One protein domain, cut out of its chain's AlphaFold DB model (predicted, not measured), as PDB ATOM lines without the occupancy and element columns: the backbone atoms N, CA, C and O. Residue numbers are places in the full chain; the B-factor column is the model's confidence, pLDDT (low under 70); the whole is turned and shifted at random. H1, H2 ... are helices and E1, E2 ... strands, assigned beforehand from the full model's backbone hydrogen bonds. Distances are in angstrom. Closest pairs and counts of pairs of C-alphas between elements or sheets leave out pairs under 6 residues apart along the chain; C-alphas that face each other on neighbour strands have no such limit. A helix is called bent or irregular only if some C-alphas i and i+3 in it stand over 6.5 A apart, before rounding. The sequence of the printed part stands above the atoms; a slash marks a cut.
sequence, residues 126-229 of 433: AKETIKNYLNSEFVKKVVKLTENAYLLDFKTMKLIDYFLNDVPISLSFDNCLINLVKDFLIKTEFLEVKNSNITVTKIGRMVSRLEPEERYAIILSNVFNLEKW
ATOM      1  N   ALA A 126     -28.399  10.594 -40.928       66.19
ATOM      2  CA  ALA A 126     -29.140   9.364 -41.148       66.19
ATOM      3  C   ALA A 126     -29.129   8.831 -42.592       66.19
ATOM      4  O   ALA A 126     -28.833   7.661 -42.786       66.19
ATOM      5  N   LYS A 127     -29.412   9.638 -43.626       68.06
ATOM      6  CA  LYS A 127     -29.401   9.153 -45.024       68.06
ATOM      7  C   LYS A 127     -28.008   8.709 -45.460       68.06
ATOM      8  O   LYS A 127     -27.885   7.709 -46.166       68.06
ATOM      9  N   GLU A 128     -26.978   9.450 -45.070       73.81
ATOM     10  CA  GLU A 128     -25.605   9.071 -45.388       73.81
ATOM     11  C   GLU A 128     -25.135   7.872 -44.568       73.81
ATOM     12  O   GLU A 128     -24.536   6.969 -45.133       73.81
ATOM     13  N   THR A 129     -25.490   7.797 -43.290       78.06
ATOM     14  CA  THR A 129     -25.253   6.646 -42.418       78.06
ATOM     15  C   THR A 129     -25.892   5.387 -42.998       78.06
ATOM     16  O   THR A 129     -25.203   4.383 -43.153       78.06
ATOM     17  N   ILE A 130     -27.156   5.437 -43.440       84.75
ATOM     18  CA  ILE A 130     -27.794   4.309 -44.138       84.75
ATOM     19  C   ILE A 130     -27.056   3.971 -45.435       84.75
ATOM     20  O   ILE A 130     -26.749   2.808 -45.680       84.75
ATOM     21  N   LYS A 131     -26.700   4.970 -46.251       83.88
ATOM     22  CA  LYS A 131     -25.925   4.737 -47.478       83.88
ATOM     23  C   LYS A 131     -24.562   4.095 -47.180       83.88
ATOM     24  O   LYS A 131     -24.134   3.226 -47.933       83.88
ATOM     25  N   ASN A 132     -23.888   4.497 -46.107       84.06
ATOM     26  CA  ASN A 132     -22.600   3.955 -45.684       84.06
ATOM     27  C   ASN A 132     -22.741   2.507 -45.215       84.06
ATOM     28  O   ASN A 132     -21.966   1.656 -45.652       84.06
ATOM     29  N   TYR A 133     -23.771   2.208 -44.418       88.94
ATOM     30  CA  TYR A 133     -24.112   0.838 -44.045       88.94
ATOM     31  C   TYR A 133     -24.330  -0.038 -45.281       88.94
ATOM     32  O   TYR A 133     -23.623  -1.032 -45.455       88.94
ATOM     33  N   LEU A 134     -25.240   0.364 -46.175       88.56
ATOM     34  CA  LEU A 134     -25.578  -0.379 -47.394       88.56
ATOM     35  C   LEU A 134     -24.398  -0.490 -48.368       88.56
ATOM     36  O   LEU A 134     -24.322  -1.432 -49.155       88.56
ATOM     37  N   ASN A 135     -23.443   0.443 -48.317       89.56
ATOM     38  CA  ASN A 135     -22.238   0.380 -49.135       89.56
ATOM     39  C   ASN A 135     -21.153  -0.544 -48.590       89.56
ATOM     40  O   ASN A 135     -20.284  -0.937 -49.379       89.56
ATOM     41  N   SER A 136     -21.201  -0.899 -47.306       90.44
ATOM     42  CA  SER A 136     -20.198  -1.759 -46.688       90.44
ATOM     43  C   SER A 136     -20.172  -3.152 -47.329       90.44
ATOM     44  O   SER A 136     -21.202  -3.724 -47.699       90.44
ATOM     45  N   GLU A 137     -18.970  -3.714 -47.473       90.44
ATOM     46  CA  GLU A 137     -18.789  -5.036 -48.082       90.44
ATOM     47  C   GLU A 137     -19.474  -6.136 -47.256       90.44
ATOM     48  O   GLU A 137     -20.055  -7.061 -47.822       90.44
ATOM     49  N   PHE A 138     -19.442  -6.012 -45.926       90.88
ATOM     50  CA  PHE A 138     -20.117  -6.930 -45.014       90.88
ATOM     51  C   PHE A 138     -21.629  -6.945 -45.259       90.88
ATOM     52  O   PHE A 138     -22.176  -8.006 -45.558       90.88
ATOM     53  N   VAL A 139     -22.292  -5.781 -45.217       93.75
ATOM     54  CA  VAL A 139     -23.752  -5.689 -45.395       93.75
ATOM     55  C   VAL A 139     -24.165  -6.246 -46.752       93.75
ATOM     56  O   VAL A 139     -25.041  -7.103 -46.814       93.75
ATOM     57  N   LYS A 140     -23.471  -5.869 -47.833       94.06
ATOM     58  CA  LYS A 140     -23.750  -6.386 -49.185       94.06
ATOM     59  C   LYS A 140     -23.661  -7.909 -49.282       94.06
ATOM     60  O   LYS A 140     -24.423  -8.515 -50.029       94.06
ATOM     61  N   LYS A 141     -22.713  -8.534 -48.578       93.38
ATOM     62  CA  LYS A 141     -22.584  -9.998 -48.557       93.38
ATOM     63  C   LYS A 141     -23.699 -10.650 -47.756       93.38
ATOM     64  O   LYS A 141     -24.242 -11.643 -48.220       93.38
ATOM     65  N   VAL A 142     -24.035 -10.097 -46.591       94.12
ATOM     66  CA  VAL A 142     -25.108 -10.639 -45.752       94.12
ATOM     67  C   VAL A 142     -26.448 -10.562 -46.475       94.12
ATOM     68  O   VAL A 142     -27.113 -11.584 -46.545       94.12
ATOM     69  N   VAL A 143     -26.781  -9.424 -47.102       94.06
ATOM     70  CA  VAL A 143     -28.022  -9.271 -47.885       94.06
ATOM     71  C   VAL A 143     -28.170 -10.404 -48.899       94.06
ATOM     72  O   VAL A 143     -29.171 -11.111 -48.877       94.06
ATOM     73  N   LYS A 144     -27.127 -10.658 -49.704       92.69
ATOM     74  CA  LYS A 144     -27.115 -11.745 -50.698       92.69
ATOM     75  C   LYS A 144     -27.279 -13.138 -50.092       92.69
ATOM     76  O   LYS A 144     -27.880 -14.010 -50.706       92.69
ATOM     77  N   LEU A 145     -26.704 -13.375 -48.912       91.31
ATOM     78  CA  LEU A 145     -26.811 -14.664 -48.224       91.31
ATOM     79  C   LEU A 145     -28.225 -14.927 -47.697       91.31
ATOM     80  O   LEU A 145     -28.581 -16.083 -47.483       91.31
ATOM     81  N   THR A 146     -29.012 -13.874 -47.474       91.25
ATOM     82  CA  THR A 146     -30.308 -13.967 -46.801       91.25
ATOM     83  C   THR A 146     -31.514 -13.729 -47.705       91.25
ATOM     84  O   THR A 146     -32.626 -13.792 -47.201       91.25
ATOM     85  N   GLU A 147     -31.333 -13.536 -49.017       86.62
ATOM     86  CA  GLU A 147     -32.419 -13.272 -49.991       86.62
ATOM     87  C   GLU A 147     -33.558 -14.311 -49.969       86.62
ATOM     88  O   GLU A 147     -34.679 -14.007 -50.359       86.62
ATOM     89  N   ASN A 148     -33.285 -15.538 -49.514       81.44
ATOM     90  CA  ASN A 148     -34.266 -16.629 -49.447       81.44
ATOM     91  C   ASN A 148     -34.623 -17.044 -48.007       81.44
ATOM     92  O   ASN A 148     -35.173 -18.126 -47.798       81.44
ATOM     93  N   ALA A 149     -34.263 -16.240 -47.004       84.19
ATOM     94  CA  ALA A 149     -34.490 -16.550 -45.597       84.19
ATOM     95  C   ALA A 149     -35.657 -15.735 -45.023       84.19
ATOM     96  O   ALA A 149     -35.755 -14.531 -45.230       84.19
ATOM     97  N   TYR A 150     -36.507 -16.368 -44.213       85.94
ATOM     98  CA  TYR A 150     -37.583 -15.679 -43.491       85.94
ATOM     99  C   TYR A 150     -37.040 -14.974 -42.236       85.94
ATOM    100  O   TYR A 150     -37.229 -15.415 -41.106       85.94
ATOM    101  N   LEU A 151     -36.330 -13.861 -42.430       89.19
ATOM    102  CA  LEU A 151     -35.596 -13.157 -41.366       89.19
ATOM    103  C   LEU A 151     -36.488 -12.538 -40.286       89.19
ATOM    104  O   LEU A 151     -36.081 -12.417 -39.129       89.19
ATOM    105  N   LEU A 152     -37.711 -12.151 -40.655       84.19
ATOM    106  CA  LEU A 152     -38.683 -11.609 -39.711       84.19
ATOM    107  C   LEU A 152     -39.216 -12.669 -38.750       84.19
ATOM    108  O   LEU A 152     -39.891 -12.285 -37.804       84.19
ATOM    109  N   ASP A 153     -38.906 -13.961 -38.932       86.69
ATOM    110  CA  ASP A 153     -39.273 -14.994 -37.964       86.69
ATOM    111  C   ASP A 153     -38.363 -15.061 -36.740       86.69
ATOM    112  O   ASP A 153     -38.783 -15.541 -35.681       86.69
ATOM    113  N   PHE A 154     -37.160 -14.497 -36.840       93.00
ATOM    114  CA  PHE A 154     -36.202 -14.477 -35.748       93.00
ATOM    115  C   PHE A 154     -36.678 -13.590 -34.594       93.00
ATOM    116  O   PHE A 154     -37.060 -12.433 -34.778       93.00
ATOM    117  N   LYS A 155     -36.629 -14.135 -33.371       92.31
ATOM    118  CA  LYS A 155     -37.179 -13.516 -32.153       92.31
ATOM    119  C   LYS A 155     -36.676 -12.085 -31.938       92.31
ATOM    120  O   LYS A 155     -37.468 -11.199 -31.620       92.31
ATOM    121  N   THR A 156     -35.381 -11.852 -32.130       93.94
ATOM    122  CA  THR A 156     -34.767 -10.533 -31.927       93.94
ATOM    123  C   THR A 156     -35.103  -9.576 -33.064       93.94
ATOM    124  O   THR A 156     -35.343  -8.401 -32.801       93.94
ATOM    125  N   MET A 157     -35.224 -10.063 -34.304       94.31
ATOM    126  CA  MET A 157     -35.699  -9.236 -35.419       94.31
ATOM    127  C   MET A 157     -37.152  -8.794 -35.227       94.31
ATOM    128  O   MET A 157     -37.431  -7.612 -35.412       94.31
ATOM    129  N   LYS A 158     -38.047  -9.688 -34.776       91.75
ATOM    130  CA  LYS A 158     -39.436  -9.334 -34.411       91.75
ATOM    131  C   LYS A 158     -39.472  -8.222 -33.369       91.75
ATOM    132  O   LYS A 158     -40.206  -7.252 -33.514       91.75
ATOM    133  N   LEU A 159     -38.657  -8.349 -32.324       92.56
ATOM    134  CA  LEU A 159     -38.619  -7.358 -31.255       92.56
ATOM    135  C   LEU A 159     -38.066  -6.003 -31.722       92.56
ATOM    136  O   LEU A 159     -38.610  -4.963 -31.357       92.56
ATOM    137  N   ILE A 160     -37.003  -6.001 -32.532       93.69
ATOM    138  CA  ILE A 160     -36.466  -4.769 -33.125       93.69
ATOM    139  C   ILE A 160     -37.522  -4.105 -34.014       93.69
ATOM    140  O   ILE A 160     -37.695  -2.891 -33.939       93.69
ATOM    141  N   ASP A 161     -38.258  -4.880 -34.813       90.00
ATOM    142  CA  ASP A 161     -39.340  -4.357 -35.647       90.00
ATOM    143  C   ASP A 161     -40.440  -3.686 -34.809       90.00
ATOM    144  O   ASP A 161     -40.834  -2.560 -35.114       90.00
ATOM    145  N   TYR A 162     -40.847  -4.302 -33.691       90.25
ATOM    146  CA  TYR A 162     -41.791  -3.679 -32.760       90.25
ATOM    147  C   TYR A 162     -41.285  -2.341 -32.214       90.25
ATOM    148  O   TYR A 162     -42.033  -1.363 -32.214       90.25
ATOM    149  N   PHE A 163     -40.013  -2.259 -31.810       91.19
ATOM    150  CA  PHE A 163     -39.440  -1.007 -31.314       91.19
ATOM    151  C   PHE A 163     -39.364   0.086 -32.376       91.19
ATOM    152  O   PHE A 163     -39.682   1.237 -32.087       91.19
ATOM    153  N   LEU A 164     -38.922  -0.242 -33.590       89.25
ATOM    154  CA  LEU A 164     -38.708   0.769 -34.625       89.25
ATOM    155  C   LEU A 164     -40.011   1.252 -35.277       89.25
ATOM    156  O   LEU A 164     -40.027   2.345 -35.846       89.25
ATOM    157  N   ASN A 165     -41.090   0.469 -35.181       83.00
ATOM    158  CA  ASN A 165     -42.417   0.824 -35.692       83.00
ATOM    159  C   ASN A 165     -43.401   1.282 -34.602       83.00
ATOM    160  O   ASN A 165     -44.563   1.519 -34.916       83.00
ATOM    161  N   ASP A 166     -42.942   1.424 -33.354       76.94
ATOM    162  CA  ASP A 166     -43.756   1.854 -32.206       76.94
ATOM    163  C   ASP A 166     -45.010   0.980 -31.990       76.94
ATOM    164  O   ASP A 166     -46.108   1.447 -31.686       76.94
ATOM    165  N   VAL A 167     -44.848  -0.329 -32.200       80.44
ATOM    166  CA  VAL A 167     -45.915  -1.318 -32.019       80.44
ATOM    167  C   VAL A 167     -45.874  -1.842 -30.579       80.44
ATOM    168  O   VAL A 167     -44.797  -2.206 -30.094       80.44
ATOM    169  N   PRO A 168     -47.023  -1.940 -29.882       74.12
ATOM    170  CA  PRO A 168     -47.072  -2.497 -28.535       74.12
ATOM    171  C   PRO A 168     -46.500  -3.919 -28.481       74.12
ATOM    172  O   PRO A 168     -46.942  -4.810 -29.206       74.12
ATOM    173  N   ILE A 169     -45.533  -4.138 -27.590       75.81
ATOM    174  CA  ILE A 169     -44.905  -5.448 -27.392       75.81
ATOM    175  C   ILE A 169     -45.893  -6.370 -26.670       75.81
ATOM    176  O   ILE A 169     -46.422  -6.023 -25.612       75.81
ATOM    177  N   SER A 170     -46.134  -7.560 -27.221       62.72
ATOM    178  CA  SER A 170     -46.916  -8.597 -26.545       62.72
ATOM    179  C   SER A 170     -46.206  -9.083 -25.272       62.72
ATOM    180  O   SER A 170     -44.981  -9.164 -25.228       62.72
ATOM    181  N   LEU A 171     -46.969  -9.500 -24.252       57.84
ATOM    182  CA  LEU A 171     -46.483 -10.002 -22.945       57.84
ATOM    183  C   LEU A 171     -45.553 -11.240 -23.008       57.84
ATOM    184  O   LEU A 171     -45.162 -11.774 -21.976       57.84
ATOM    185  N   SER A 172     -45.213 -11.734 -24.200       70.12
ATOM    186  CA  SER A 172     -44.442 -12.959 -24.433       70.12
ATOM    187  C   SER A 172     -42.919 -12.775 -24.429       70.12
ATOM    188  O   SER A 172     -42.196 -13.764 -24.553       70.12
ATOM    189  N   PHE A 173     -42.407 -11.544 -24.346       77.12
ATOM    190  CA  PHE A 173     -40.965 -11.282 -24.324       77.12
ATOM    191  C   PHE A 173     -40.440 -11.106 -22.896       77.12
ATOM    192  O   PHE A 173     -41.056 -10.441 -22.070       77.12
ATOM    193  N   ASP A 174     -39.269 -11.684 -22.632       84.12
ATOM    194  CA  ASP A 174     -38.540 -11.508 -21.375       84.12
ATOM    195  C   ASP A 174     -38.073 -10.047 -21.227       84.12
ATOM    196  O   ASP A 174     -37.463  -9.491 -22.144       84.12
ATOM    197  N   ASN A 175     -38.331  -9.434 -20.068       86.25
ATOM    198  CA  ASN A 175     -37.940  -8.056 -19.761       86.25
ATOM    199  C   ASN A 175     -36.427  -7.816 -19.872       86.25
ATOM    200  O   ASN A 175     -36.018  -6.743 -20.315       86.25
ATOM    201  N   CYS A 176     -35.590  -8.791 -19.508       86.81
ATOM    202  CA  CYS A 176     -34.137  -8.672 -19.632       86.81
ATOM    203  C   CYS A 176     -33.719  -8.558 -21.103       86.81
ATOM    204  O   CYS A 176     -32.906  -7.704 -21.457       86.81
ATOM    205  N   LEU A 177     -34.334  -9.360 -21.975       88.25
ATOM    206  CA  LEU A 177     -34.109  -9.314 -23.419       88.25
ATOM    207  C   LEU A 177     -34.625  -7.992 -24.012       88.25
ATOM    208  O   LEU A 177     -33.916  -7.351 -24.785       88.25
ATOM    209  N   ILE A 178     -35.826  -7.550 -23.615       90.62
ATOM    210  CA  ILE A 178     -36.401  -6.252 -24.013       90.62
ATOM    211  C   ILE A 178     -35.430  -5.113 -23.693       90.62
ATOM    212  O   ILE A 178     -35.146  -4.290 -24.563       90.62
ATOM    213  N   ASN A 179     -34.924  -5.063 -22.462       90.88
ATOM    214  CA  ASN A 179     -34.024  -4.003 -22.022       90.88
ATOM    215  C   ASN A 179     -32.690  -4.053 -22.770       90.88
ATOM    216  O   ASN A 179     -32.244  -3.022 -23.265       90.88
ATOM    217  N   LEU A 180     -32.111  -5.244 -22.960       91.81
ATOM    218  CA  LEU A 180     -30.868  -5.384 -23.715       91.81
ATOM    219  C   LEU A 180     -31.012  -4.898 -25.166       91.81
ATOM    220  O   LEU A 180     -30.137  -4.199 -25.678       91.81
ATOM    221  N   VAL A 181     -32.116  -5.240 -25.836       93.94
ATOM    222  CA  VAL A 181     -32.369  -4.783 -27.209       93.94
ATOM    223  C   VAL A 181     -32.607  -3.273 -27.253       93.94
ATOM    224  O   VAL A 181     -32.091  -2.618 -28.154       93.94
ATOM    225  N   LYS A 182     -33.310  -2.684 -26.276       92.19
ATOM    226  CA  LYS A 182     -33.438  -1.219 -26.175       92.19
ATOM    227  C   LYS A 182     -32.080  -0.547 -26.036       92.19
ATOM    228  O   LYS A 182     -31.788   0.367 -26.800       92.19
ATOM    229  N   ASP A 183     -31.249  -1.020 -25.114       91.50
ATOM    230  CA  ASP A 183     -29.918  -0.460 -24.876       91.50
ATOM    231  C   ASP A 183     -29.037  -0.574 -26.121       91.50
ATOM    232  O   ASP A 183     -28.333   0.371 -26.477       91.50
ATOM    233  N   PHE A 184     -29.113  -1.706 -26.824       93.62
ATOM    234  CA  PHE A 184     -28.467  -1.894 -28.118       93.62
ATOM    235  C   PHE A 184     -28.930  -0.853 -29.141       93.62
ATOM    236  O   PHE A 184     -28.095  -0.158 -29.715       93.62
ATOM    237  N   LEU A 185     -30.244  -0.698 -29.330       94.50
ATOM    238  CA  LEU A 185     -30.808   0.237 -30.302       94.50
ATOM    239  C   LEU A 185     -30.541   1.708 -29.945       94.50
ATOM    240  O   LEU A 185     -30.434   2.542 -30.842       94.50
ATOM    241  N   ILE A 186     -30.432   2.039 -28.657       91.62
ATOM    242  CA  ILE A 186     -30.027   3.372 -28.194       91.62
ATOM    243  C   ILE A 186     -28.551   3.613 -28.527       91.62
ATOM    244  O   ILE A 186     -28.212   4.654 -29.082       91.62
ATOM    245  N   LYS A 187     -27.672   2.642 -28.247       89.44
ATOM    246  CA  LYS A 187     -26.236   2.749 -28.560       89.44
ATOM    247  C   LYS A 187     -25.953   2.834 -30.060       89.44
ATOM    248  O   LYS A 187     -24.991   3.482 -30.450       89.44
ATOM    249  N   THR A 188     -26.780   2.210 -30.898       90.31
ATOM    250  CA  THR A 188     -26.706   2.342 -32.363       90.31
ATOM    251  C   THR A 188     -27.426   3.586 -32.893       90.31
ATOM    252  O   THR A 188     -27.593   3.712 -34.104       90.31
ATOM    253  N   GLU A 189     -27.921   4.467 -32.017       90.50
ATOM    254  CA  GLU A 189     -28.672   5.680 -32.368       90.50
ATOM    255  C   GLU A 189     -29.943   5.412 -33.194       90.50
ATOM    256  O   GLU A 189     -30.433   6.273 -33.929       90.50
ATOM    257  N   PHE A 190     -30.518   4.212 -33.099       92.44
ATOM    258  CA  PHE A 190     -31.808   3.885 -33.719       92.44
ATOM    259  C   PHE A 190     -32.975   4.319 -32.828       92.44
ATOM    260  O   PHE A 190     -34.033   4.710 -33.329       92.44
ATOM    261  N   LEU A 191     -32.753   4.320 -31.516       92.62
ATOM    262  CA  LEU A 191     -33.623   4.909 -30.507       92.62
ATOM    263  C   LEU A 191     -32.883   6.033 -29.772       92.62
ATOM    264  O   LEU A 191     -31.658   6.065 -29.726       92.62
ATOM    265  N   GLU A 192     -33.636   6.953 -29.181       90.31
ATOM    266  CA  GLU A 192     -33.114   8.017 -28.322       90.31
ATOM    267  C   GLU A 192     -33.987   8.173 -27.074       90.31
ATOM    268  O   GLU A 192     -35.202   7.962 -27.122       90.31
ATOM    269  N   VAL A 193     -33.369   8.574 -25.960       87.75
ATOM    270  CA  VAL A 193     -34.080   8.920 -24.723       87.75
ATOM    271  C   VAL A 193     -34.338  10.426 -24.715       87.75
ATOM    272  O   VAL A 193     -33.408  11.222 -24.617       87.75
ATOM    273  N   LYS A 194     -35.608  10.826 -24.802       78.88
ATOM    274  CA  LYS A 194     -36.065  12.220 -24.743       78.88
ATOM    275  C   LYS A 194     -37.072  12.391 -23.620       78.88
ATOM    276  O   LYS A 194     -38.127  11.769 -23.637       78.88
ATOM    277  N   ASN A 195     -36.769  13.265 -22.658       71.56
ATOM    278  CA  ASN A 195     -37.648  13.560 -21.517       71.56
ATOM    279  C   ASN A 195     -38.125  12.292 -20.781       71.56
ATOM    280  O   ASN A 195     -39.301  12.166 -20.453       71.56
ATOM    281  N   SER A 196     -37.214  11.339 -20.556       74.50
ATOM    282  CA  SER A 196     -37.488  10.021 -19.948       74.50
ATOM    283  C   SER A 196     -38.341   9.056 -20.788       74.50
ATOM    284  O   SER A 196     -38.600   7.944 -20.339       74.50
ATOM    285  N   ASN A 197     -38.720   9.428 -22.017       78.38
ATOM    286  CA  ASN A 197     -39.378   8.547 -22.980       78.38
ATOM    287  C   ASN A 197     -38.379   8.043 -24.027       78.38
ATOM    288  O   ASN A 197     -37.490   8.777 -24.455       78.38
ATOM    289  N   ILE A 198     -38.545   6.798 -24.468       84.44
ATOM    290  CA  ILE A 198     -37.758   6.223 -25.565       84.44
ATOM    291  C   ILE A 198     -38.511   6.479 -26.869       84.44
ATOM    292  O   ILE A 198     -39.680   6.122 -26.982       84.44
ATOM    293  N   THR A 199     -37.851   7.097 -27.845       86.06
ATOM    294  CA  THR A 199     -38.443   7.426 -29.151       86.06
ATOM    295  C   THR A 199     -37.555   6.967 -30.300       86.06
ATOM    296  O   THR A 199     -36.334   6.917 -30.162       86.06
ATOM    297  N   VAL A 200     -38.155   6.657 -31.450       86.38
ATOM    298  CA  VAL A 200     -37.417   6.239 -32.651       86.38
ATOM    299  C   VAL A 200     -36.767   7.443 -33.339       86.38
ATOM    300  O   VAL A 200     -37.434   8.437 -33.659       86.38
ATOM    301  N   THR A 201     -35.467   7.342 -33.619       85.38
ATOM    302  CA  THR A 201     -34.698   8.404 -34.279       85.38
ATOM    303  C   THR A 201     -35.006   8.471 -35.778       85.38
ATOM    304  O   THR A 201     -35.724   7.646 -36.350       85.38
ATOM    305  N   LYS A 202     -34.444   9.468 -36.479       80.00
ATOM    306  CA  LYS A 202     -34.500   9.504 -37.952       80.00
ATOM    307  C   LYS A 202     -33.784   8.300 -38.581       80.00
ATOM    308  O   LYS A 202     -34.274   7.808 -39.591       80.00
ATOM    309  N   ILE A 203     -32.684   7.827 -37.986       84.94
ATOM    310  CA  ILE A 203     -31.949   6.639 -38.446       84.94
ATOM    311  C   ILE A 203     -32.813   5.396 -38.249       84.94
ATOM    312  O   ILE A 203     -33.067   4.686 -39.217       84.94
ATOM    313  N   GLY A 204     -33.351   5.192 -37.041       87.12
ATOM    314  CA  GLY A 204     -34.207   4.045 -36.732       87.12
ATOM    315  C   GLY A 204     -35.415   3.934 -37.664       87.12
ATOM    316  O   GLY A 204     -35.672   2.867 -38.216       87.12
ATOM    317  N   ARG A 205     -36.090   5.058 -37.951       82.06
ATOM    318  CA  ARG A 205     -37.204   5.106 -38.920       82.06
ATOM    319  C   ARG A 205     -36.793   4.817 -40.363       82.06
ATOM    320  O   ARG A 205     -37.631   4.428 -41.167       82.06
ATOM    321  N   MET A 206     -35.547   5.098 -40.740       85.69
ATOM    322  CA  MET A 206     -35.050   4.738 -42.067       85.69
ATOM    323  C   MET A 206     -34.723   3.249 -42.136       85.69
ATOM    324  O   MET A 206     -35.116   2.606 -43.101       85.69
ATOM    325  N   VAL A 207     -34.079   2.702 -41.101       88.75
ATOM    326  CA  VAL A 207     -33.801   1.264 -40.969       88.75
ATOM    327  C   VAL A 207     -35.095   0.445 -41.021       88.75
ATOM    328  O   VAL A 207     -35.142  -0.575 -41.704       88.75
ATOM    329  N   SER A 208     -36.174   0.910 -40.378       88.00
ATOM    330  CA  SER A 208     -37.474   0.218 -40.382       88.00
ATOM    331  C   SER A 208     -38.207   0.213 -41.726       88.00
ATOM    332  O   SER A 208     -39.190  -0.505 -41.884       88.00
ATOM    333  N   ARG A 209     -37.746   1.001 -42.702       84.75
ATOM    334  CA  ARG A 209     -38.305   1.051 -44.062       84.75
ATOM    335  C   ARG A 209     -37.484   0.266 -45.078       84.75
ATOM    336  O   ARG A 209     -37.904   0.181 -46.225       84.75
ATOM    337  N   LEU A 210     -36.317  -0.236 -44.680       88.94
ATOM    338  CA  LEU A 210     -35.501  -1.102 -45.523       88.94
ATOM    339  C   LEU A 210     -36.135  -2.486 -45.637       88.94
ATOM    340  O   LEU A 210     -36.881  -2.906 -44.737       88.94
ATOM    341  N   GLU A 211     -35.760  -3.189 -46.703       89.56
ATOM    342  CA  GLU A 211     -36.101  -4.597 -46.884       89.56
ATOM    343  C   GLU A 211     -35.567  -5.433 -45.701       89.56
ATOM    344  O   GLU A 211     -34.557  -5.059 -45.077       89.56
ATOM    345  N   PRO A 212     -36.230  -6.545 -45.335       91.81
ATOM    346  CA  PRO A 212     -35.844  -7.358 -44.180       91.81
ATOM    347  C   PRO A 212     -34.367  -7.777 -44.171       91.81
ATOM    348  O   PRO A 212     -33.730  -7.747 -43.116       91.81
ATOM    349  N   GLU A 213     -33.806  -8.106 -45.333       93.75
ATOM    350  CA  GLU A 213     -32.420  -8.541 -45.531       93.75
ATOM    351  C   GLU A 213     -31.431  -7.412 -45.265       93.75
ATOM    352  O   GLU A 213     -30.448  -7.588 -44.541       93.75
ATOM    353  N   GLU A 214     -31.709  -6.228 -45.807       93.75
ATOM    354  CA  GLU A 214     -30.908  -5.027 -45.584       93.75
ATOM    355  C   GLU A 214     -30.919  -4.647 -44.107       93.75
ATOM    356  O   GLU A 214     -29.873  -4.385 -43.509       93.75
ATOM    357  N   ARG A 215     -32.100  -4.684 -43.489       93.75
ATOM    358  CA  ARG A 215     -32.260  -4.402 -42.067       93.75
ATOM    359  C   ARG A 215     -31.474  -5.385 -41.213       93.75
ATOM    360  O   ARG A 215     -30.686  -4.956 -40.373       93.75
ATOM    361  N   TYR A 216     -31.651  -6.684 -41.438       96.19
ATOM    362  CA  TYR A 216     -30.941  -7.744 -40.725       96.19
ATOM    363  C   TYR A 216     -29.423  -7.596 -40.850       96.19
ATOM    364  O   TYR A 216     -28.707  -7.652 -39.850       96.19
ATOM    365  N   ALA A 217     -28.928  -7.314 -42.056       95.56
ATOM    366  CA  ALA A 217     -27.512  -7.092 -42.307       95.56
ATOM    367  C   ALA A 217     -26.952  -5.877 -41.546       95.56
ATOM    368  O   ALA A 217     -25.850  -5.950 -40.995       95.56
ATOM    369  N   ILE A 218     -27.708  -4.776 -41.463       95.12
ATOM    370  CA  ILE A 218     -27.334  -3.596 -40.668       95.12
ATOM    371  C   ILE A 218     -27.326  -3.920 -39.173       95.12
ATOM    372  O   ILE A 218     -26.380  -3.543 -38.478       95.12
ATOM    373  N   ILE A 219     -28.335  -4.637 -38.670       96.06
ATOM    374  CA  ILE A 219     -28.375  -5.072 -37.268       96.06
ATOM    375  C   ILE A 219     -27.150  -5.929 -36.948       96.06
ATOM    376  O   ILE A 219     -26.424  -5.612 -36.009       96.06
ATOM    377  N   LEU A 220     -26.849  -6.941 -37.763       94.44
ATOM    378  CA  LEU A 220     -25.668  -7.786 -37.581       94.44
ATOM    379  C   LEU A 220     -24.358  -7.005 -37.635       94.44
ATOM    380  O   LEU A 220     -23.466  -7.244 -36.826       94.44
ATOM    381  N   SER A 221     -24.242  -6.051 -38.562       93.00
ATOM    382  CA  SER A 221     -23.057  -5.197 -38.653       93.00
ATOM    383  C   SER A 221     -22.827  -4.429 -37.351       93.00
ATOM    384  O   SER A 221     -21.694  -4.324 -36.887       93.00
ATOM    385  N   ASN A 222     -23.894  -3.936 -36.723       92.56
ATOM    386  CA  ASN A 222     -23.802  -3.262 -35.433       92.56
ATOM    387  C   ASN A 222     -23.523  -4.236 -34.280       92.56
ATOM    388  O   ASN A 222     -22.680  -3.935 -33.442       92.56
ATOM    389  N   VAL A 223     -24.148  -5.418 -34.272       91.69
ATOM    390  CA  VAL A 223     -23.901  -6.477 -33.276       91.69
ATOM    391  C   VAL A 223     -22.428  -6.879 -33.246       91.69
ATOM    392  O   VAL A 223     -21.823  -6.922 -32.179       91.69
ATOM    393  N   PHE A 224     -21.812  -7.112 -34.402       87.38
ATOM    394  CA  PHE A 224     -20.399  -7.491 -34.455       87.38
ATOM    395  C   PHE A 224     -19.440  -6.329 -34.192       87.38
ATOM    396  O   PHE A 224     -18.285  -6.561 -33.862       87.38
ATOM    397  N   ASN A 225     -19.914  -5.082 -34.252       84.31
ATOM    398  CA  ASN A 225     -19.149  -3.927 -33.788       84.31
ATOM    399  C   ASN A 225     -19.308  -3.659 -32.279       84.31
ATOM    400  O   ASN A 225     -18.582  -2.813 -31.757       84.31
ATOM    401  N   LEU A 226     -20.175  -4.390 -31.558       78.31
ATOM    402  CA  LEU A 226     -20.348  -4.229 -30.105       78.31
ATOM    403  C   LEU A 226     -19.064  -4.462 -29.316       78.31
ATOM    404  O   LEU A 226     -18.876  -3.854 -28.265       78.31
ATOM    405  N   GLU A 227     -18.156  -5.298 -29.827       65.00
ATOM    406  CA  GLU A 227     -16.847  -5.521 -29.210       65.00
ATOM    407  C   GLU A 227     -16.038  -4.225 -29.042       65.00
ATOM    408  O   GLU A 227     -15.253  -4.110 -28.103       65.00
ATOM    409  N   LYS A 228     -16.264  -3.225 -29.906       65.25
ATOM    410  CA  LYS A 228     -15.583  -1.923 -29.866       65.25
ATOM    411  C   LYS A 228     -16.118  -1.012 -28.763       65.25
ATOM    412  O   LYS A 228     -15.519   0.022 -28.490       65.25
ATOM    413  N   TRP A 229     -17.244  -1.371 -28.148       57.97
ATOM    414  CA  TRP A 229     -17.892  -0.598 -27.083       57.97
ATOM    415  C   TRP A 229     -17.640  -1.181 -25.694       57.97
ATOM    416  O   TRP A 229     -18.092  -0.621 -24.696       57.97
TER     417      TRP A 229
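AT A GLANCE: This is residues 126 to 229 of the 433 residues of an uncharacterized protein of Caloramator australicus RC3 (UniProt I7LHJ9). The long last helix H6 runs through the middle of a cluster of short helices, with H1 and H2, which make a corner, on one side of it and the crossed pair H3 and H4 more loosely placed on the other. A small hairpin of two strands, E1 and E2, packs by E1 on the last turns of H4, at the far end of the domain from H2, and the short helix H5 packs on H1. The printed part has 104 residues, with six named helices and two named strands in the order H1 H2 H3 H4 E1 E2 H5 H6; the class is mostly helix, and the sheet, E1 - E2, is antiparallel. The whole is compact, with a radius of gyration of the C-alphas of 13.4 A and a rounded outline of 36 by 28 by 27 A.

IN THESE COORDINATES: H1 covers residues 126 to 135, 13.9 A long, and begins at C-alpha 126 at (-29.140, 9.364, -41.148). H2, residues 137 to 146, and H3, residues 155 to 164, are each 14.6 A long. H4, residues 175 to 187, measures 18.2 A. E1 is residues 191 to 194, 9.6 A, and E2 is residues 197 to 200, 10.1 A. H5 is residues 202 to 207, 8.8 A. H6, residues 212 to 229, measures 25.7 A from C-alpha 212 at (-35.844, -7.358, -44.180) to C-alpha 229 at (-17.892, -0.598, -27.083); it is irregular, but only just: C-alphas 224 and 227 are 6.6 A apart.

HOW THE PARTS SIT: H1 and H5 touch at a shallow tilt of 30 degrees, the same way, with the C-alphas of Ala 126 and Ile 203 closest at 4.8 A. H1 and H2 are close but not clearly touching, about perpendicular at 75 degrees, closest at the C-alphas of Leu 134 and Lys 140, 6.5 A. H2 touches residues 213 to 221 of H6 at a steep tilt of 46 degrees, opposite ways; the closest C-alphas, of Val 143 and Glu 213, are 5.0 A apart. H1 and H6 only just touch, with 3 pairs of C-alphas within 8 A, the closest being Tyr 133 and Ile 218 at 6.4 A. H3 touches residues 178 to 182 of H4 at a steep tilt of 56 degrees, the same way, with the C-alphas of Ile 160 and Val 181 closest at 7.2 A. H4 and H6 are near each other, with 9 pairs of C-alphas within 10 A. The closest C-alphas of H4 and E1 are those of Leu 185 and Leu 191, 5.5 A. In the hairpin of E1 and E2, N 192 and O 199 are 2.9 A apart and N 194 and O 197 are 2.8 A apart, within hydrogen-bond range. Every O i to N i+4 pair is within that range in H1, H2, H3, H4 and H5; in H6, 11 of 14 are.

THE WHOLE: The two C-alphas farthest apart are those of Asn 148 and Asn 195, 41.3 A. The printed part has no cut, and no link is long. The mean pLDDT of the printed part is 86.3; residues 126 to 127, 170 to 171 and 227 to 229 are under 70.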